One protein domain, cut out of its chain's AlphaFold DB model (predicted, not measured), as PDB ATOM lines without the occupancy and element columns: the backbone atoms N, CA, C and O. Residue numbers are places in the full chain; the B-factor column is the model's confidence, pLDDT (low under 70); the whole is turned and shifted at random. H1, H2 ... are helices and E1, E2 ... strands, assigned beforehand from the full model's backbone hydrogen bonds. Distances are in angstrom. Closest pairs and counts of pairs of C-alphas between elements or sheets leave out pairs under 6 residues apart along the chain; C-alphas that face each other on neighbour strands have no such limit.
ATOM      1  N   ARG A 290      83.299 -73.337 -23.980       61.41
ATOM      2  CA  ARG A 290      82.353 -72.275 -23.611       61.41
ATOM      3  C   ARG A 290      82.451 -71.008 -24.473       61.41
ATOM      4  O   ARG A 290      81.453 -70.316 -24.621       61.41
ATOM      5  N   PHE A 291      83.618 -70.665 -25.023       63.56
ATOM      6  CA  PHE A 291      83.788 -69.509 -25.918       63.56
ATOM      7  C   PHE A 291      83.279 -69.796 -27.330       63.56
ATOM      8  O   PHE A 291      82.737 -68.903 -27.977       63.56
ATOM      9  N   LEU A 292      83.414 -71.039 -27.796       61.97
ATOM     10  CA  LEU A 292      82.892 -71.470 -29.092       61.97
ATOM     11  C   LEU A 292      81.387 -71.765 -29.032       61.97
ATOM     12  O   LEU A 292      80.696 -71.588 -30.035       61.97
ATOM     13  N   ASP A 293      80.883 -72.144 -27.856       57.06
ATOM     14  CA  ASP A 293      79.496 -72.547 -27.602       57.06
ATOM     15  C   ASP A 293      78.556 -71.387 -27.236       57.06
ATOM     16  O   ASP A 293      77.345 -71.576 -27.137       57.06
ATOM     17  N   LYS A 294      79.067 -70.151 -27.095       55.56
ATOM     18  CA  LYS A 294      78.197 -68.965 -27.061       55.56
ATOM     19  C   LYS A 294      77.490 -68.828 -28.406       55.56
ATOM     20  O   LYS A 294      77.998 -68.239 -29.363       55.56
ATOM     21  N   ASN A 295      76.316 -69.436 -28.507       55.00
ATOM     22  CA  ASN A 295      75.358 -69.198 -29.569       55.00
ATOM     23  C   ASN A 295      74.599 -67.910 -29.236       55.00
ATOM     24  O   ASN A 295      73.410 -67.936 -28.938       55.00
ATOM     25  N   ASP A 296      75.285 -66.771 -29.347       51.06
ATOM     26  CA  ASP A 296      74.657 -65.439 -29.371       51.06
ATOM     27  C   ASP A 296      73.896 -65.196 -30.698       51.06
ATOM     28  O   ASP A 296      73.491 -64.082 -31.029       51.06
ATOM     29  N   ALA A 297      73.718 -66.249 -31.502       52.28
ATOM     30  CA  ALA A 297      73.074 -66.199 -32.794       52.28
ATOM     31  C   ALA A 297      71.587 -65.875 -32.623       52.28
ATOM     32  O   ALA A 297      70.801 -66.683 -32.122       52.28
ATOM     33  N   LYS A 298      71.186 -64.698 -33.119       56.78
ATOM     34  CA  LYS A 298      69.789 -64.400 -33.458       56.78
ATOM     35  C   LYS A 298      69.216 -65.607 -34.219       56.78
ATOM     36  O   LYS A 298      69.920 -66.096 -35.110       56.78
ATOM     37  N   PRO A 299      67.988 -66.078 -33.926       59.78
ATOM     38  CA  PRO A 299      67.401 -67.234 -34.596       59.78
ATOM     39  C   PRO A 299      67.632 -67.187 -36.105       59.78
ATOM     40  O   PRO A 299      67.430 -66.149 -36.742       59.78
ATOM     41  N   ILE A 300      68.165 -68.282 -36.650       67.50
ATOM     42  CA  ILE A 300      68.489 -68.391 -38.078       67.50
ATOM     43  C   ILE A 300      67.215 -68.321 -38.913       67.50
ATOM     44  O   ILE A 300      67.197 -67.669 -39.953       67.50
ATOM     45  N   LEU A 301      66.153 -68.908 -38.374       75.25
ATOM     46  CA  LEU A 301      64.802 -68.877 -38.898       75.25
ATOM     47  C   LEU A 301      63.832 -68.384 -37.829       75.25
ATOM     48  O   LEU A 301      64.139 -68.514 -36.637       75.25
ATOM     49  N   PRO A 302      62.667 -67.844 -38.211       80.56
ATOM     50  CA  PRO A 302      61.609 -67.578 -37.252       80.56
ATOM     51  C   PRO A 302      61.052 -68.905 -36.703       80.56
ATOM     52  O   PRO A 302      60.805 -69.834 -37.480       80.56
ATOM     53  N   PRO A 303      60.878 -69.035 -35.375       82.50
ATOM     54  CA  PRO A 303      60.200 -70.192 -34.810       82.50
ATOM     55  C   PRO A 303      58.729 -70.211 -35.251       82.50
ATOM     56  O   PRO A 303      58.128 -69.144 -35.402       82.50
ATOM     57  N   PRO A 304      58.134 -71.401 -35.425       84.19
ATOM     58  CA  PRO A 304      56.718 -71.528 -35.734       84.19
ATOM     59  C   PRO A 304      55.858 -71.002 -34.581       84.19
ATOM     60  O   PRO A 304      56.261 -70.999 -33.411       84.19
ATOM     61  N   THR A 305      54.632 -70.599 -34.908       86.81
ATOM     62  CA  THR A 305      53.656 -70.191 -33.894       86.81
ATOM     63  C   THR A 305      53.227 -71.412 -33.085       86.81
ATOM     64  O   THR A 305      52.781 -72.408 -33.646       86.81
ATOM     65  N   ILE A 306      53.350 -71.338 -31.759       87.38
ATOM     66  CA  ILE A 306      53.007 -72.449 -30.864       87.38
ATOM     67  C   ILE A 306      51.516 -72.354 -30.497       87.38
ATOM     68  O   ILE A 306      51.131 -71.386 -29.833       87.38
ATOM     69  N   PRO A 307      50.675 -73.341 -30.866       86.94
ATOM     70  CA  PRO A 307      49.279 -73.374 -30.443       86.94
ATOM     71  C   PRO A 307      49.157 -73.486 -28.920       86.94
ATOM     72  O   PRO A 307      49.970 -74.138 -28.257       86.94
ATOM     73  N   GLN A 308      48.118 -72.875 -28.347       85.31
ATOM     74  CA  GLN A 308      47.873 -72.954 -26.908       85.31
ATOM     75  C   GLN A 308      47.640 -74.412 -26.481       85.31
ATOM     76  O   GLN A 308      46.843 -75.121 -27.085       85.31
ATOM     77  N   GLY A 309      48.344 -74.857 -25.436       83.19
ATOM     78  CA  GLY A 309      48.221 -76.219 -24.899       83.19
ATOM     79  C   GLY A 309      48.990 -77.304 -25.665       83.19
ATOM     80  O   GLY A 309      48.982 -78.452 -25.233       83.19
ATOM     81  N   ALA A 310      49.688 -76.973 -26.758       85.12
ATOM     82  CA  ALA A 310      50.514 -77.947 -27.467       85.12
ATOM     83  C   ALA A 310      51.712 -78.403 -26.609       85.12
ATOM     84  O   ALA A 310      52.413 -77.579 -26.020       85.12
ATOM     85  N   ILE A 311      51.959 -79.718 -26.566       88.50
ATOM     86  CA  ILE A 311      53.139 -80.328 -25.925       88.50
ATOM     87  C   ILE A 311      54.199 -80.650 -26.978       88.50
ATOM     88  O   ILE A 311      55.382 -80.376 -26.774       88.50
ATOM     89  N   GLU A 312      53.771 -81.159 -28.131       91.44
ATOM     90  CA  GLU A 312      54.596 -81.344 -29.316       91.44
ATOM     91  C   GLU A 312      54.076 -80.540 -30.499       91.44
ATOM     92  O   GLU A 312      52.875 -80.314 -30.652       91.44
ATOM     93  N   LEU A 313      55.002 -80.147 -31.367       91.31
ATOM     94  CA  LEU A 313      54.719 -79.417 -32.589       91.31
ATOM     95  C   LEU A 313      55.578 -79.970 -33.728       91.31
ATOM     96  O   LEU A 313      56.739 -80.344 -33.536       91.31
ATOM     97  N   GLU A 314      54.997 -80.055 -34.923       90.12
ATOM     98  CA  GLU A 314      55.752 -80.370 -36.132       90.12
ATOM     99  C   GLU A 314      56.498 -79.121 -36.611       90.12
ATOM    100  O   GLU A 314      55.898 -78.068 -36.798       90.12
ATOM    101  N   CYS A 315      57.807 -79.241 -36.820       88.12
ATOM    102  CA  CYS A 315      58.615 -78.175 -37.395       88.12
ATOM    103  C   CYS A 315      58.273 -77.980 -38.878       88.12
ATOM    104  O   CYS A 315      58.364 -78.923 -39.663       88.12
ATOM    105  N   GLU A 316      57.965 -76.748 -39.277       84.50
ATOM    106  CA  GLU A 316      57.591 -76.386 -40.656       84.50
ATOM    107  C   GLU A 316      58.756 -76.488 -41.655       84.50
ATOM    108  O   GLU A 316      58.545 -76.498 -42.865       84.50
ATOM    109  N   TYR A 317      59.992 -76.603 -41.159       82.31
ATOM    110  CA  TYR A 317      61.204 -76.633 -41.978       82.31
ATOM    111  C   TYR A 317      61.694 -78.057 -42.245       82.31
ATOM    112  O   TYR A 317      61.945 -78.437 -43.389       82.31
ATOM    113  N   CYS A 318      61.832 -78.873 -41.196       85.31
ATOM    114  CA  CYS A 318      62.324 -80.248 -41.323       85.31
ATOM    115  C   CYS A 318      61.223 -81.314 -41.252       85.31
ATOM    116  O   CYS A 318      61.495 -82.496 -41.498       85.31
ATOM    117  N   PHE A 319      59.981 -80.918 -40.948       86.31
ATOM    118  CA  PHE A 319      58.800 -81.788 -40.842       86.31
ATOM    119  C   PHE A 319      58.964 -82.929 -39.824       86.31
ATOM    120  O   PHE A 319      58.354 -84.001 -39.943       86.31
ATOM    121  N   LEU A 320      59.825 -82.714 -38.827       87.38
ATOM    122  CA  LEU A 320      59.985 -83.569 -37.655       87.38
ATOM    123  C   LEU A 320      59.217 -82.968 -36.479       87.38
ATOM    124  O   LEU A 320      59.067 -81.753 -36.385       87.38
ATOM    125  N   VAL A 321      58.734 -83.830 -35.590       89.50
ATOM    126  CA  VAL A 321      57.979 -83.413 -34.407       89.50
ATOM    127  C   VAL A 321      58.914 -83.315 -33.206       89.50
ATOM    128  O   VAL A 321      59.693 -84.237 -32.944       89.50
ATOM    129  N   TYR A 322      58.809 -82.200 -32.489       89.94
ATOM    130  CA  TYR A 322      59.608 -81.882 -31.310       89.94
ATOM    131  C   TYR A 322      58.728 -81.378 -30.165       89.94
ATOM    132  O   TYR A 322      57.625 -80.885 -30.418       89.94
ATOM    133  N   PRO A 323      59.206 -81.452 -28.912       90.81
ATOM    134  CA  PRO A 323      58.581 -80.746 -27.801       90.81
ATOM    135  C   PRO A 323      58.505 -79.237 -28.067       90.81
ATOM    136  O   PRO A 323      59.431 -78.657 -28.632       90.81
ATOM    137  N   VAL A 324      57.447 -78.567 -27.604       91.12
ATOM    138  CA  VAL A 324      57.277 -77.107 -27.777       91.12
ATOM    139  C   VAL A 324      58.410 -76.272 -27.166       91.12
ATOM    140  O   VAL A 324      58.607 -75.117 -27.546       91.12
ATOM    141  N   THR A 325      59.165 -76.844 -26.227       90.00
ATOM    142  CA  THR A 325      60.367 -76.237 -25.643       90.00
ATOM    143  C   THR A 325      61.473 -76.029 -26.673       90.00
ATOM    144  O   THR A 325      62.196 -75.040 -26.580       90.00
ATOM    145  N   ASP A 326      61.557 -76.894 -27.687       88.75
ATOM    146  CA  ASP A 326      62.593 -76.848 -28.724       88.75
ATOM    147  C   ASP A 326      62.356 -75.719 -29.738       88.75
ATOM    148  O   ASP A 326      63.244 -75.378 -30.513       88.75
ATOM    149  N   PHE A 327      61.177 -75.092 -29.716       89.19
ATOM    150  CA  PHE A 327      60.809 -73.969 -30.584       89.19
ATOM    151  C   PHE A 327      61.001 -72.605 -29.903       89.19
ATOM    152  O   PHE A 327      60.457 -71.597 -30.350       89.19
ATOM    153  N   ARG A 328      61.769 -72.548 -28.805       87.44
ATOM    154  CA  ARG A 328      62.005 -71.321 -28.029       87.44
ATOM    155  C   ARG A 328      63.491 -71.013 -27.878       87.44
ATOM    156  O   ARG A 328      64.302 -71.903 -27.635       87.44
ATOM    157  N   GLY A 329      63.835 -69.726 -27.956       84.69
ATOM    158  CA  GLY A 329      65.156 -69.198 -27.600       84.69
ATOM    159  C   GLY A 329      66.327 -69.967 -28.223       84.69
ATOM    160  O   GLY A 329      66.395 -70.140 -29.441       84.69
ATOM    161  N   GLN A 330      67.253 -70.416 -27.373       82.75
ATOM    162  CA  GLN A 330      68.466 -71.121 -27.794       82.75
ATOM    163  C   GLN A 330      68.203 -72.533 -28.328       82.75
ATOM    164  O   GLN A 330      68.923 -72.966 -29.224       82.75
ATOM    165  N   GLU A 331      67.169 -73.235 -27.852       86.00
ATOM    166  CA  GLU A 331      66.858 -74.577 -28.360       86.00
ATOM    167  C   GLU A 331      66.414 -74.529 -29.819       86.00
ATOM    168  O   GLU A 331      66.852 -75.347 -30.629       86.00
ATOM    169  N   TRP A 332      65.646 -73.497 -30.181       86.81
ATOM    170  CA  TRP A 332      65.270 -73.260 -31.569       86.81
ATOM    171  C   TRP A 332      66.480 -72.941 -32.446       86.81
ATOM    172  O   TRP A 332      66.632 -73.494 -33.537       86.81
ATOM    173  N   ALA A 333      67.385 -72.090 -31.953       82.81
ATOM    174  CA  ALA A 333      68.627 -71.789 -32.657       82.81
ATOM    175  C   ALA A 333      69.476 -73.056 -32.857       82.81
ATOM    176  O   ALA A 333      69.941 -73.317 -33.966       82.81
ATOM    177  N   ARG A 334      69.618 -73.886 -31.815       83.75
ATOM    178  CA  ARG A 334      70.336 -75.166 -31.862       83.75
ATOM    179  C   ARG A 334      69.693 -76.133 -32.853       83.75
ATOM    180  O   ARG A 334      70.408 -76.767 -33.622       83.75
ATOM    181  N   HIS A 335      68.367 -76.234 -32.860       85.75
ATOM    182  CA  HIS A 335      67.628 -77.052 -33.817       85.75
ATOM    183  C   HIS A 335      67.888 -76.607 -35.265       85.75
ATOM    184  O   HIS A 335      68.271 -77.433 -36.093       85.75
ATOM    185  N   CYS A 336      67.777 -75.305 -35.547       83.44
ATOM    186  CA  CYS A 336      68.061 -74.750 -36.872       83.44
ATOM    187  C   CYS A 336      69.507 -75.015 -37.309       83.44
ATOM    188  O   CYS A 336      69.741 -75.415 -38.445       83.44
ATOM    189  N   LEU A 337      70.477 -74.797 -36.412       82.38
ATOM    190  CA  LEU A 337      71.901 -75.038 -36.664       82.38
ATOM    191  C   LEU A 337      72.183 -76.511 -36.980       82.38
ATOM    192  O   LEU A 337      72.938 -76.802 -37.907       82.38
ATOM    193  N   GLN A 338      71.554 -77.428 -36.244       82.25
ATOM    194  CA  GLN A 338      71.694 -78.865 -36.474       82.25
ATOM    195  C   GLN A 338      71.155 -79.287 -37.838       82.25
ATOM    196  O   GLN A 338      71.828 -80.025 -38.556       82.25
ATOM    197  N   ASP A 339      69.977 -78.797 -38.217       81.19
ATOM    198  CA  ASP A 339      69.349 -79.181 -39.481       81.19
ATOM    199  C   ASP A 339      70.052 -78.539 -40.689       81.19
ATOM    200  O   ASP A 339      70.206 -79.171 -41.738       81.19
ATOM    201  N   LEU A 340      70.537 -77.302 -40.540       82.69
ATOM    202  CA  LEU A 340      71.286 -76.604 -41.585       82.69
ATOM    203  C   LEU A 340      72.716 -77.095 -41.767       82.69
ATOM    204  O   LEU A 340      73.245 -77.000 -42.879       82.69
ATOM    205  N   ALA A 341      73.359 -77.524 -40.680       88.38
ATOM    206  CA  ALA A 341      74.795 -77.766 -40.612       88.38
ATOM    207  C   ALA A 341      75.592 -76.637 -41.305       88.38
ATOM    208  O   ALA A 341      76.181 -76.859 -42.369       88.38
ATOM    209  N   PRO A 342      75.531 -75.389 -40.788       90.06
ATOM    210  CA  PRO A 342      75.937 -74.187 -41.521       90.06
ATOM    211  C   PRO A 342      77.432 -74.154 -41.840       90.06
ATOM    212  O   PRO A 342      77.830 -73.530 -42.825       90.06
ATOM    213  N   TYR A 343      78.252 -74.837 -41.043       92.94
ATOM    214  CA  TYR A 343      79.698 -74.757 -41.150       92.94
ATOM    215  C   TYR A 343      80.237 -75.813 -42.117       92.94
ATOM    216  O   TYR A 343      79.762 -76.945 -42.159       92.94
ATOM    217  N   PHE A 344      81.253 -75.447 -42.888       94.00
ATOM    218  CA  PHE A 344      81.968 -76.331 -43.810       94.00
ATOM    219  C   PHE A 344      83.405 -75.828 -43.962       94.00
ATOM    220  O   PHE A 344      83.755 -74.751 -43.468       94.00
ATOM    221  N   CYS A 345      84.271 -76.616 -44.600       94.50
ATOM    222  CA  CYS A 345      85.658 -76.203 -44.733       94.50
ATOM    223  C   CYS A 345      85.825 -75.015 -45.683       94.50
ATOM    224  O   CYS A 345      85.411 -75.093 -46.836       94.50
ATOM    225  N   ILE A 346      86.473 -73.945 -45.217       93.06
ATOM    226  CA  ILE A 346      86.731 -72.738 -46.020       93.06
ATOM    227  C   ILE A 346      88.144 -72.693 -46.618       93.06
ATOM    228  O   ILE A 346      88.437 -71.811 -47.414       93.06
ATOM    229  N   ILE A 347      89.010 -73.651 -46.271       90.38
ATOM    230  CA  ILE A 347      90.341 -73.789 -46.872       90.38
ATOM    231  C   ILE A 347      90.194 -74.435 -48.251       90.38
ATOM    232  O   ILE A 347      89.603 -75.513 -48.376       90.38
ATOM    233  N   GLU A 348      90.712 -73.782 -49.290       87.00
ATOM    234  CA  GLU A 348      90.525 -74.199 -50.687       87.00
ATOM    235  C   GLU A 348      91.066 -75.615 -50.936       87.00
ATOM    236  O   GLU A 348      90.335 -76.461 -51.447       87.00
ATOM    237  N   SER A 349      92.264 -75.924 -50.431       86.00
ATOM    238  CA  SER A 349      92.972 -77.206 -50.592       86.00
ATOM    239  C   SER A 349      92.525 -78.339 -49.650       86.00
ATOM    240  O   SER A 349      93.289 -79.263 -49.381       86.00
ATOM    241  N   CYS A 350      91.307 -78.286 -49.107       91.12
ATOM    242  CA  CYS A 350      90.817 -79.327 -48.203       91.12
ATOM    243  C   CYS A 350      90.499 -80.643 -48.927       91.12
ATOM    244  O   CYS A 350      89.751 -80.642 -49.899       91.12
ATOM    245  N   ASP A 351      90.946 -81.773 -48.365       89.81
ATOM    246  CA  ASP A 351      90.618 -83.125 -48.853       89.81
ATOM    247  C   ASP A 351      89.141 -83.515 -48.661       89.81
ATOM    248  O   ASP A 351      88.622 -84.420 -49.314       89.81
ATOM    249  N   SER A 352      88.439 -82.844 -47.744       88.62
ATOM    250  CA  SER A 352      87.025 -83.084 -47.439       88.62
ATOM    251  C   SER A 352      86.209 -81.782 -47.508       88.62
ATOM    252  O   SER A 352      85.624 -81.366 -46.502       88.62
ATOM    253  N   PRO A 353      86.148 -81.116 -48.677       86.06
ATOM    254  CA  PRO A 353      85.611 -79.759 -48.798       86.06
ATOM    255  C   PRO A 353      84.089 -79.701 -48.601       86.06
ATOM    256  O   PRO A 353      83.563 -78.700 -48.123       86.06
ATOM    257  N   ASN A 354      83.391 -80.797 -48.913       83.81
ATOM    258  CA  ASN A 354      81.932 -80.908 -48.833       83.81
ATOM    259  C   ASN A 354      81.433 -81.440 -47.478       83.81
ATOM    260  O   ASN A 354      80.246 -81.732 -47.329       83.81
ATOM    261  N   GLN A 355      82.323 -81.631 -46.496       88.81
ATOM    262  CA  GLN A 355      81.909 -82.033 -45.156       88.81
ATOM    263  C   GLN A 355      81.211 -80.859 -44.460       88.81
ATOM    264  O   GLN A 355      81.805 -79.797 -44.271       88.81
ATOM    265  N   LEU A 356      79.956 -81.078 -44.061       90.25
ATOM    266  CA  LEU A 356      79.174 -80.132 -43.269       90.25
ATOM    267  C   LEU A 356      79.300 -80.447 -41.778       90.25
ATOM    268  O   LEU A 356      79.437 -81.610 -41.386       90.25
ATOM    269  N   PHE A 357      79.214 -79.409 -40.955       90.69
ATOM    270  CA  PHE A 357      79.302 -79.485 -39.503       90.69
ATOM    271  C   PHE A 357      78.125 -78.735 -38.870       90.69
ATOM    272  O   PHE A 357      77.783 -77.620 -39.269       90.69
ATOM    273  N   ASP A 358      77.524 -79.350 -37.855       85.56
ATOM    274  CA  ASP A 358      76.375 -78.831 -37.100       85.56
ATOM    275  C   ASP A 358      76.756 -77.894 -35.946       85.56
ATOM    276  O   ASP A 358      75.899 -77.247 -35.348       85.56
ATOM    277  N   SER A 359      78.046 -77.809 -35.629       86.31
ATOM    278  CA  SER A 359      78.561 -77.116 -34.454       86.31
ATOM    279  C   SER A 359      79.863 -76.384 -34.767       86.31
ATOM    280  O   SER A 359      80.749 -76.917 -35.441       86.31
ATOM    281  N   LYS A 360      80.014 -75.173 -34.212       87.75
ATOM    282  CA  LYS A 360      81.253 -74.385 -34.321       87.75
ATOM    283  C   LYS A 360      82.461 -75.176 -33.827       87.75
ATOM    284  O   LYS A 360      83.519 -75.128 -34.441       87.75
ATOM    285  N   GLN A 361      82.289 -75.942 -32.748       87.31
ATOM    286  CA  GLN A 361      83.353 -76.747 -32.154       87.31
ATOM    287  C   GLN A 361      83.876 -77.829 -33.106       87.31
ATOM    288  O   GLN A 361      85.088 -77.976 -33.253       87.31
ATOM    289  N   SER A 362      82.989 -78.598 -33.749       90.62
ATOM    290  CA  SER A 362      83.420 -79.659 -34.669       90.62
ATOM    291  C   SER A 362      84.099 -79.079 -35.912       90.62
ATOM    292  O   SER A 362      85.127 -79.600 -36.347       90.62
ATOM    293  N   TRP A 363      83.599 -77.947 -36.408       93.00
ATOM    294  CA  TRP A 363      84.218 -77.182 -37.486       93.00
ATOM    295  C   TRP A 363      85.601 -76.622 -37.110       93.00
ATOM    296  O   TRP A 363      86.566 -76.836 -37.843       93.00
ATOM    297  N   TYR A 364      85.743 -75.986 -35.944       89.56
ATOM    298  CA  TYR A 364      87.030 -75.505 -35.426       89.56
ATOM    299  C   TYR A 364      88.039 -76.646 -35.269       89.56
ATOM    300  O   TYR A 364      89.183 -76.542 -35.709       89.56
ATOM    301  N   ASN A 365      87.606 -77.773 -34.701       89.19
ATOM    302  CA  ASN A 365      88.450 -78.955 -34.558       89.19
ATOM    303  C   ASN A 365      88.902 -79.491 -35.922       89.19
ATOM    304  O   ASN A 365      90.037 -79.948 -36.049       89.19
ATOM    305  N   HIS A 366      88.047 -79.434 -36.948       92.00
ATOM    306  CA  HIS A 366      88.459 -79.749 -38.312       92.00
ATOM    307  C   HIS A 366      89.530 -78.765 -38.805       92.00
ATOM    308  O   HIS A 366      90.578 -79.220 -39.254       92.00
ATOM    309  N   MET A 367      89.323 -77.448 -38.664       90.38
ATOM    310  CA  MET A 367      90.314 -76.437 -39.071       90.38
ATOM    311  C   MET A 367      91.673 -76.683 -38.418       90.38
ATOM    312  O   MET A 367      92.685 -76.793 -39.105       90.38
ATOM    313  N   LYS A 368      91.683 -76.863 -37.097       85.88
ATOM    314  CA  LYS A 368      92.904 -77.025 -36.303       85.88
ATOM    315  C   LYS A 368      93.682 -78.300 -36.633       85.88
ATOM    316  O   LYS A 368      94.910 -78.278 -36.643       85.88
ATOM    317  N   ASN A 369      92.979 -79.409 -36.879       86.38
ATOM    318  CA  ASN A 369      93.600 -80.735 -36.971       86.38
ATOM    319  C   ASN A 369      93.792 -81.240 -38.407       86.38
ATOM    320  O   ASN A 369      94.581 -82.158 -38.622       86.38
ATOM    321  N   LYS A 370      93.043 -80.711 -39.382       89.44
ATOM    322  CA  LYS A 370      93.116 -81.137 -40.791       89.44
ATOM    323  C   LYS A 370      93.867 -80.163 -41.687       89.44
ATOM    324  O   LYS A 370      94.219 -80.546 -42.794       89.44
ATOM    325  N   HIS A 371      94.170 -78.966 -41.187       89.75
ATOM    326  CA  HIS A 371      94.951 -77.955 -41.901       89.75
ATOM    327  C   HIS A 371      96.184 -77.544 -41.088       89.75
ATOM    328  O   HIS A 371      96.296 -76.380 -40.694       89.75
ATOM    329  N   PRO A 372      97.090 -78.493 -40.770       87.56
ATOM    330  CA  PRO A 372      98.304 -78.167 -40.040       87.56
ATOM    331  C   PRO A 372      99.201 -77.251 -40.874       87.56
ATOM    332  O   PRO A 372      99.255 -77.342 -42.102       87.56
ATOM    333  N   CYS A 432      89.579 -62.308 -42.610       92.62
ATOM    334  CA  CYS A 432      88.378 -63.032 -42.977       92.62
ATOM    335  C   CYS A 432      88.334 -63.245 -44.501       92.62
ATOM    336  O   CYS A 432      88.146 -62.274 -45.234       92.62
ATOM    337  N   PRO A 433      88.342 -64.494 -45.010       92.56
ATOM    338  CA  PRO A 433      88.304 -64.763 -46.453       92.56
ATOM    339  C   PRO A 433      86.933 -64.482 -47.096       92.56
ATOM    340  O   PRO A 433      86.715 -64.792 -48.266       92.56
ATOM    341  N   ILE A 434      85.977 -63.965 -46.316       93.38
ATOM    342  CA  ILE A 434      84.617 -63.655 -46.760       93.38
ATOM    343  C   ILE A 434      84.429 -62.149 -46.941       93.38
ATOM    344  O   ILE A 434      83.934 -61.717 -47.979       93.38
ATOM    345  N   CYS A 435      84.819 -61.353 -45.943       92.88
ATOM    346  CA  CYS A 435      84.603 -59.905 -45.928       92.88
ATOM    347  C   CYS A 435      85.901 -59.080 -45.953       92.88
ATOM    348  O   CYS A 435      85.831 -57.863 -46.088       92.88
ATOM    349  N   GLY A 436      87.069 -59.717 -45.820       90.62
ATOM    350  CA  GLY A 436      88.372 -59.052 -45.763       90.62
ATOM    351  C   GLY A 436      88.704 -58.391 -44.421       90.62
ATOM    352  O   GLY A 436      89.727 -57.720 -44.326       90.62
ATOM    353  N   GLU A 437      87.870 -58.550 -43.383       89.94
ATOM    354  CA  GLU A 437      88.147 -57.988 -42.056       89.94
ATOM    355  C   GLU A 437      89.419 -58.601 -41.466       89.94
ATOM    356  O   GLU A 437      89.544 -59.821 -41.353       89.94
ATOM    357  N   TRP A 438      90.364 -57.747 -41.086       88.25
ATOM    358  CA  TRP A 438      91.622 -58.167 -40.486       88.25
ATOM    359  C   TRP A 438      91.467 -58.361 -38.977       88.25
ATOM    360  O   TRP A 438      90.914 -57.508 -38.281       88.25
ATOM    361  N   PHE A 439      91.981 -59.468 -38.443       84.88
ATOM    362  CA  PHE A 439      91.876 -59.763 -37.017       84.88
ATOM    363  C   PHE A 439      93.038 -59.100 -36.260       84.88
ATOM    364  O   PHE A 439      94.173 -59.572 -36.322       84.88
ATOM    365  N   HIS A 440      92.752 -57.991 -35.563       71.81
ATOM    366  CA  HIS A 440      93.730 -57.187 -34.817       71.81
ATOM    367  C   HIS A 440      94.467 -57.945 -33.688       71.81
ATOM    368  O   HIS A 440      94.036 -58.992 -33.206       71.81
ATOM    369  N   GLN A 441      95.595 -57.356 -33.266       65.25
ATOM    370  CA  GLN A 441      96.581 -57.875 -32.310       65.25
ATOM    371  C   GLN A 441      95.992 -58.390 -30.985       65.25
ATOM    372  O   GLN A 441      95.120 -57.785 -30.367       65.25
ATOM    373  N   GLY A 442      96.574 -59.489 -30.513       66.38
ATOM    374  CA  GLY A 442      96.284 -60.177 -29.262       66.38
ATOM    375  C   GLY A 442      97.161 -61.427 -29.184       66.38
ATOM    376  O   GLY A 442      98.007 -61.648 -30.053       66.38
ATOM    377  N   SER A 443      96.979 -62.274 -28.170       75.75
ATOM    378  CA  SER A 443      97.591 -63.606 -28.236       75.75
ATOM    379  C   SER A 443      96.972 -64.402 -29.402       75.75
ATOM    380  O   SER A 443      95.778 -64.231 -29.674       75.75
ATOM    381  N   PRO A 444      97.726 -65.301 -30.065       73.38
ATOM    382  CA  PRO A 444      97.196 -66.116 -31.164       73.38
ATOM    383  C   PRO A 444      95.920 -66.887 -30.790       73.38
ATOM    384  O   PRO A 444      94.999 -67.001 -31.594       73.38
ATOM    385  N   ASP A 445      95.822 -67.338 -29.534       74.25
ATOM    386  CA  ASP A 445      94.644 -68.044 -29.022       74.25
ATOM    387  C   ASP A 445      93.389 -67.155 -28.996       74.25
ATOM    388  O   ASP A 445      92.296 -67.625 -29.302       74.25
ATOM    389  N   LEU A 446      93.522 -65.869 -28.643       78.19
ATOM    390  CA  LEU A 446      92.398 -64.927 -28.667       78.19
ATOM    391  C   LEU A 446      92.014 -64.565 -30.102       78.19
ATOM    392  O   LEU A 446      90.826 -64.510 -30.413       78.19
ATOM    393  N   GLN A 447      93.004 -64.376 -30.977       84.19
ATOM    394  CA  GLN A 447      92.776 -64.102 -32.396       84.19
ATOM    395  C   GLN A 447      91.973 -65.230 -33.059       84.19
ATOM    396  O   GLN A 447      91.007 -64.956 -33.770       84.19
ATOM    397  N   ASP A 448      92.290 -66.490 -32.745       83.81
ATOM    398  CA  ASP A 448      91.538 -67.651 -33.227       83.81
ATOM    399  C   ASP A 448      90.071 -67.626 -32.776       83.81
ATOM    400  O   ASP A 448      89.184 -67.933 -33.571       83.81
ATOM    401  N   VAL A 449      89.782 -67.231 -31.530       83.69
ATOM    402  CA  VAL A 449      88.397 -67.117 -31.034       83.69
ATOM    403  C   VAL A 449      87.612 -66.081 -31.834       83.69
ATOM    404  O   VAL A 449      86.499 -66.369 -32.286       83.69
ATOM    405  N   PHE A 450      88.181 -64.886 -32.012       85.44
ATOM    406  CA  PHE A 450      87.532 -63.807 -32.755       85.44
ATOM    407  C   PHE A 450      87.302 -64.200 -34.212       85.44
ATOM    408  O   PHE A 450      86.170 -64.106 -34.693       85.44
ATOM    409  N   ALA A 451      88.335 -64.724 -34.878       88.81
ATOM    410  CA  ALA A 451      88.262 -65.160 -36.265       88.81
ATOM    411  C   ALA A 451      87.190 -66.234 -36.475       88.81
ATOM    412  O   ALA A 451      86.344 -66.126 -37.365       88.81
ATOM    413  N   ILE A 452      87.178 -67.256 -35.617       88.94
ATOM    414  CA  ILE A 452      86.229 -68.365 -35.707       88.94
ATOM    415  C   ILE A 452      84.799 -67.887 -35.485       88.94
ATOM    416  O   ILE A 452      83.915 -68.281 -36.244       88.94
ATOM    417  N   ASN A 453      84.548 -67.025 -34.498       88.12
ATOM    418  CA  ASN A 453      83.197 -66.521 -34.264       88.12
ATOM    419  C   ASN A 453      82.716 -65.609 -35.403       88.12
ATOM    420  O   ASN A 453      81.578 -65.741 -35.855       88.12
ATOM    421  N   HIS A 454      83.589 -64.734 -35.907       91.00
ATOM    422  CA  HIS A 454      83.295 -63.849 -37.030       91.00
ATOM    423  C   HIS A 454      82.936 -64.648 -38.297       91.00
ATOM    424  O   HIS A 454      81.850 -64.490 -38.860       91.00
ATOM    425  N   ILE A 455      83.797 -65.582 -38.709       92.81
ATOM    426  CA  ILE A 455      83.570 -66.408 -39.903       92.81
ATOM    427  C   ILE A 455      82.336 -67.300 -39.715       92.81
ATOM    428  O   ILE A 455      81.515 -67.428 -40.626       92.81
ATOM    429  N   ALA A 456      82.141 -67.881 -38.525       90.81
ATOM    430  CA  ALA A 456      80.956 -68.680 -38.220       90.81
ATOM    431  C   ALA A 456      79.649 -67.896 -38.403       90.81
ATOM    432  O   ALA A 456      78.643 -68.491 -38.795       90.81
ATOM    433  N   ASN A 457      79.640 -66.589 -38.133       88.25
ATOM    434  CA  ASN A 457      78.467 -65.747 -38.354       88.25
ATOM    435  C   ASN A 457      78.185 -65.557 -39.847       88.25
ATOM    436  O   ASN A 457      77.033 -65.691 -40.256       88.25
ATOM    437  N   HIS A 458      79.209 -65.356 -40.679       91.94
ATOM    438  CA  HIS A 458      79.029 -65.346 -42.134       91.94
ATOM    439  C   HIS A 458      78.469 -66.673 -42.654       91.94
ATOM    440  O   HIS A 458      77.493 -66.676 -43.403       91.94
ATOM    441  N   LEU A 459      79.028 -67.808 -42.221       93.12
ATOM    442  CA  LEU A 459      78.555 -69.131 -42.645       93.12
ATOM    443  C   LEU A 459      77.096 -69.386 -42.235       93.12
ATOM    444  O   LEU A 459      76.325 -69.950 -43.013       93.12
ATOM    445  N   GLN A 460      76.689 -68.924 -41.051       88.88
ATOM    446  CA  GLN A 460      75.289 -68.960 -40.622       88.88
ATOM    447  C   GLN A 460      74.399 -68.049 -41.471       88.88
ATOM    448  O   GLN A 460      73.312 -68.469 -41.862       88.88
ATOM    449  N   SER A 461      74.845 -66.833 -41.794       85.88
ATOM    450  CA  SER A 461      74.113 -65.915 -42.675       85.88
ATOM    451  C   SER A 461      73.923 -66.500 -44.074       85.88
ATOM    452  O   SER A 461      72.812 -66.476 -44.593       85.88
ATOM    453  N   PHE A 462      74.948 -67.125 -44.653       89.81
ATOM    454  CA  PHE A 462      74.816 -67.838 -45.925       89.81
ATOM    455  C   PHE A 462      73.880 -69.044 -45.824       89.81
ATOM    456  O   PHE A 462      73.102 -69.302 -46.739       89.81
ATOM    457  N   ALA A 463      73.899 -69.773 -44.706       89.00
ATOM    458  CA  ALA A 463      72.969 -70.875 -44.493       89.00
ATOM    459  C   ALA A 463      71.500 -70.408 -44.503       89.00
ATOM    460  O   ALA A 463      70.672 -71.127 -45.062       89.00
ATOM    461  N   ARG A 464      71.190 -69.201 -43.990       82.94
ATOM    462  CA  ARG A 464      69.834 -68.602 -44.035       82.94
ATOM    463  C   ARG A 464      69.292 -68.473 -45.452       82.94
ATOM    464  O   ARG A 464      68.123 -68.753 -45.663       82.94
ATOM    465  N   ILE A 465      70.146 -68.116 -46.412       84.19
ATOM    466  CA  ILE A 465      69.760 -67.934 -47.823       84.19
ATOM    467  C   ILE A 465      69.154 -69.220 -48.404       84.19
ATOM    468  O   ILE A 465      68.306 -69.169 -49.287       84.19
ATOM    469  N   SER A 466      69.538 -70.386 -47.877       85.56
ATOM    470  CA  SER A 466      68.994 -71.681 -48.307       85.56
ATOM    471  C   SER A 466      67.484 -71.821 -48.052       85.56
ATOM    472  O   SER A 466      66.838 -72.672 -48.663       85.56
ATOM    473  N   PHE A 467      66.918 -71.029 -47.138       72.88
ATOM    474  CA  PHE A 467      65.495 -71.044 -46.813       72.88
ATOM    475  C   PHE A 467      64.735 -70.070 -47.695       72.88
ATOM    476  O   PHE A 467      64.334 -68.993 -47.266       72.88
ATOM    477  N   GLY A 468      64.523 -70.526 -48.928       58.94
ATOM    478  CA  GLY A 468      63.928 -69.808 -50.052       58.94
ATOM    479  C   GLY A 468      62.529 -69.185 -49.864       58.94
ATOM    480  O   GLY A 468      61.996 -68.615 -50.808       58.94
ATOM    481  N   TRP A 469      61.916 -69.319 -48.687       50.78
ATOM    482  CA  TRP A 469      60.487 -69.089 -48.442       50.78
ATOM    483  C   TRP A 469      60.173 -68.416 -47.095       50.78
ATOM    484  O   TRP A 469      59.006 -68.238 -46.771       50.78
ATOM    485  N   ALA A 470      61.182 -68.120 -46.264       42.75
ATOM    486  CA  ALA A 470      60.976 -67.937 -44.822       42.75
ATOM    487  C   ALA A 470      61.161 -66.506 -44.288       42.75
ATOM    488  O   ALA A 470      61.381 -66.352 -43.084       42.75
ATOM    489  N   VAL A 471      61.111 -65.457 -45.118       39.06
ATOM    490  CA  VAL A 471      61.288 -64.089 -44.597       39.06
ATOM    491  C   VAL A 471      60.359 -63.068 -45.242       39.06
ATOM    492  O   VAL A 471      60.792 -62.161 -45.943       39.06
ATOM    493  N   ASP A 472      59.097 -63.159 -44.848       36.81
ATOM    494  CA  ASP A 472      58.162 -62.047 -44.871       36.81
ATOM    495  C   ASP A 472      57.750 -61.800 -43.411       36.81
ATOM    496  O   ASP A 472      57.124 -62.659 -42.786       36.81
ATOM    497  N   GLU A 473      58.074 -60.636 -42.831       38.97
ATOM    498  CA  GLU A 473      57.532 -60.236 -41.513       38.97
ATOM    499  C   GLU A 473      55.988 -60.127 -41.528       38.97
ATOM    500  O   GLU A 473      55.362 -60.023 -40.474       38.97
ATOM    501  N   ASP A 480      58.168 -66.883 -53.978       48.25
ATOM    502  CA  ASP A 480      58.879 -65.767 -54.610       48.25
ATOM    503  C   ASP A 480      59.757 -64.960 -53.624       48.25
ATOM    504  O   ASP A 480      60.636 -64.215 -54.047       48.25
ATOM    505  N   SER A 481      59.618 -65.143 -52.304       59.78
ATOM    506  CA  SER A 481      60.231 -64.285 -51.270       59.78
ATOM    507  C   SER A 481      61.772 -64.256 -51.278       59.78
ATOM    508  O   SER A 481      62.385 -63.185 -51.249       59.78
ATOM    509  N   THR A 482      62.460 -65.401 -51.381       60.88
ATOM    510  CA  THR A 482      63.942 -65.395 -51.379       60.88
ATOM    511  C   THR A 482      64.552 -65.207 -52.755       60.88
ATOM    512  O   THR A 482      65.625 -64.617 -52.868       60.88
ATOM    513  N   MET A 483      63.887 -65.681 -53.808       63.09
ATOM    514  CA  MET A 483      64.294 -65.357 -55.173       63.09
ATOM    515  C   MET A 483      64.193 -63.846 -55.372       63.09
ATOM    516  O   MET A 483      65.165 -63.243 -55.817       63.09
ATOM    517  N   ALA A 484      63.104 -63.220 -54.916       64.12
ATOM    518  CA  ALA A 484      62.954 -61.773 -54.854       64.12
ATOM    519  C   ALA A 484      63.997 -61.125 -53.940       64.12
ATOM    520  O   ALA A 484      64.607 -60.151 -54.357       64.12
ATOM    521  N   TYR A 485      64.285 -61.652 -52.744       64.62
ATOM    522  CA  TYR A 485      65.367 -61.128 -51.896       64.62
ATOM    523  C   TYR A 485      66.720 -61.133 -52.620       64.62
ATOM    524  O   TYR A 485      67.415 -60.115 -52.634       64.62
ATOM    525  N   LEU A 486      67.093 -62.251 -53.251       63.97
ATOM    526  CA  LEU A 486      68.327 -62.364 -54.023       63.97
ATOM    527  C   LEU A 486      68.299 -61.411 -55.215       63.97
ATOM    528  O   LEU A 486      69.235 -60.639 -55.374       63.97
ATOM    529  N   HIS A 487      67.224 -61.392 -56.001       69.31
ATOM    530  CA  HIS A 487      67.044 -60.477 -57.128       69.31
ATOM    531  C   HIS A 487      67.142 -59.010 -56.704       69.31
ATOM    532  O   HIS A 487      67.872 -58.247 -57.335       69.31
TER     533      HIS A 487
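AT A GLANCE: This is residues 290 to 372, 432 to 473 and 480 to 487 of the 508 residues of an uncharacterized protein of Xylaria hypoxylon (UniProt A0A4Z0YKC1). One long helix, H4, runs through one half of a body that is longest from the small E1 and E2 hairpin at one end to residue 372 at the other. H3 starts near the middle of H4 and slants away from it, H2 lies near the middle of the whole, H1 sits between H2 and the hairpin, and H5 lies off the last turn of H4. The printed part has 133 residues, in the order E1, E2, H1, H2, H3, H4, H5, with one antiparallel sheet E1 - E2; it is mostly helix, with 62 residues, under half, in named elements. It is only just compact, close to loose, with a radius of gyration of the C-alphas of 16.9 A and spans of 51 by 37 by 29 A.

IN THESE COORDINATES: Residues 290 to 311 hold no named element. E1 is residues 312 to 314, from C-alpha 312 at (54.596, -81.344, -29.316), and E2 is residues 321 to 323. H1 is residues 324 to 327. H2, residues 329 to 340, is 17.0 A long, and H3, residues 360 to 370, is 15.1 A. H4, residues 444 to 465, is 32.1 A, beginning at C-alpha 444 at (97.196, -66.116, -31.164). H5, residues 481 to 487, ends at C-alpha 487 at (67.044, -60.477, -57.128).

HOW THE PARTS SIT: E1 and E2 form an antiparallel hairpin, 147 degrees between their directions, with N 313 and O 322 at 2.9 A and N 322 and O 313 at 3.0 A, both within hydrogen-bond range. H1 and H2 only just touch, with 3 pairs of C-alphas within 8 A, and only at the corner by their link; the closest C-alphas are those of Asp 326 and Trp 332, 5.3 A apart. H2 is close to but not clearly touching H4, about perpendicular at 76 degrees, with the C-alphas of Leu 340 and Ala 463 closest at 6.6 A. H2 and H3 are apart. H3 only just touches H4, with 3 pairs of C-alphas within 8 A, through residues 452 to 456 of H4 alone; the closest C-alphas, of Lys 360 and Ala 456, are 6.9 A apart. These two run opposite ways at a steep tilt of 61 degrees. H5 is close to but not clearly touching H4, with the C-alphas of Ile 465 and Thr 482 closest at 7.3 A. In H2, H3 and H5 every O i to N i+4 pair is within hydrogen-bond range, in H4 17 of 18 are, and H1 is too short for such a pair.

THE WHOLE: The C-alphas farthest apart, of Gln 308 and Pro 372, are 52.4 A apart. Residues 373 to 431 are not printed, with 18.3 A between C-alphas 372 and 432, nor are 474 to 479, with 14.3 A between C-alphas 473 and 480. The link from H2 to H3 is long, 19 residues, and in it residues 343 to 344 pair antiparallel with 356 to 357. Residues 441 to 446, of which 444 to 446 belong to H4, stand free. The mean pLDDT of the printed part is 80.9; residues 290 to 300, 441 to 442, 468 to 473 and 480 to 487 are under 70.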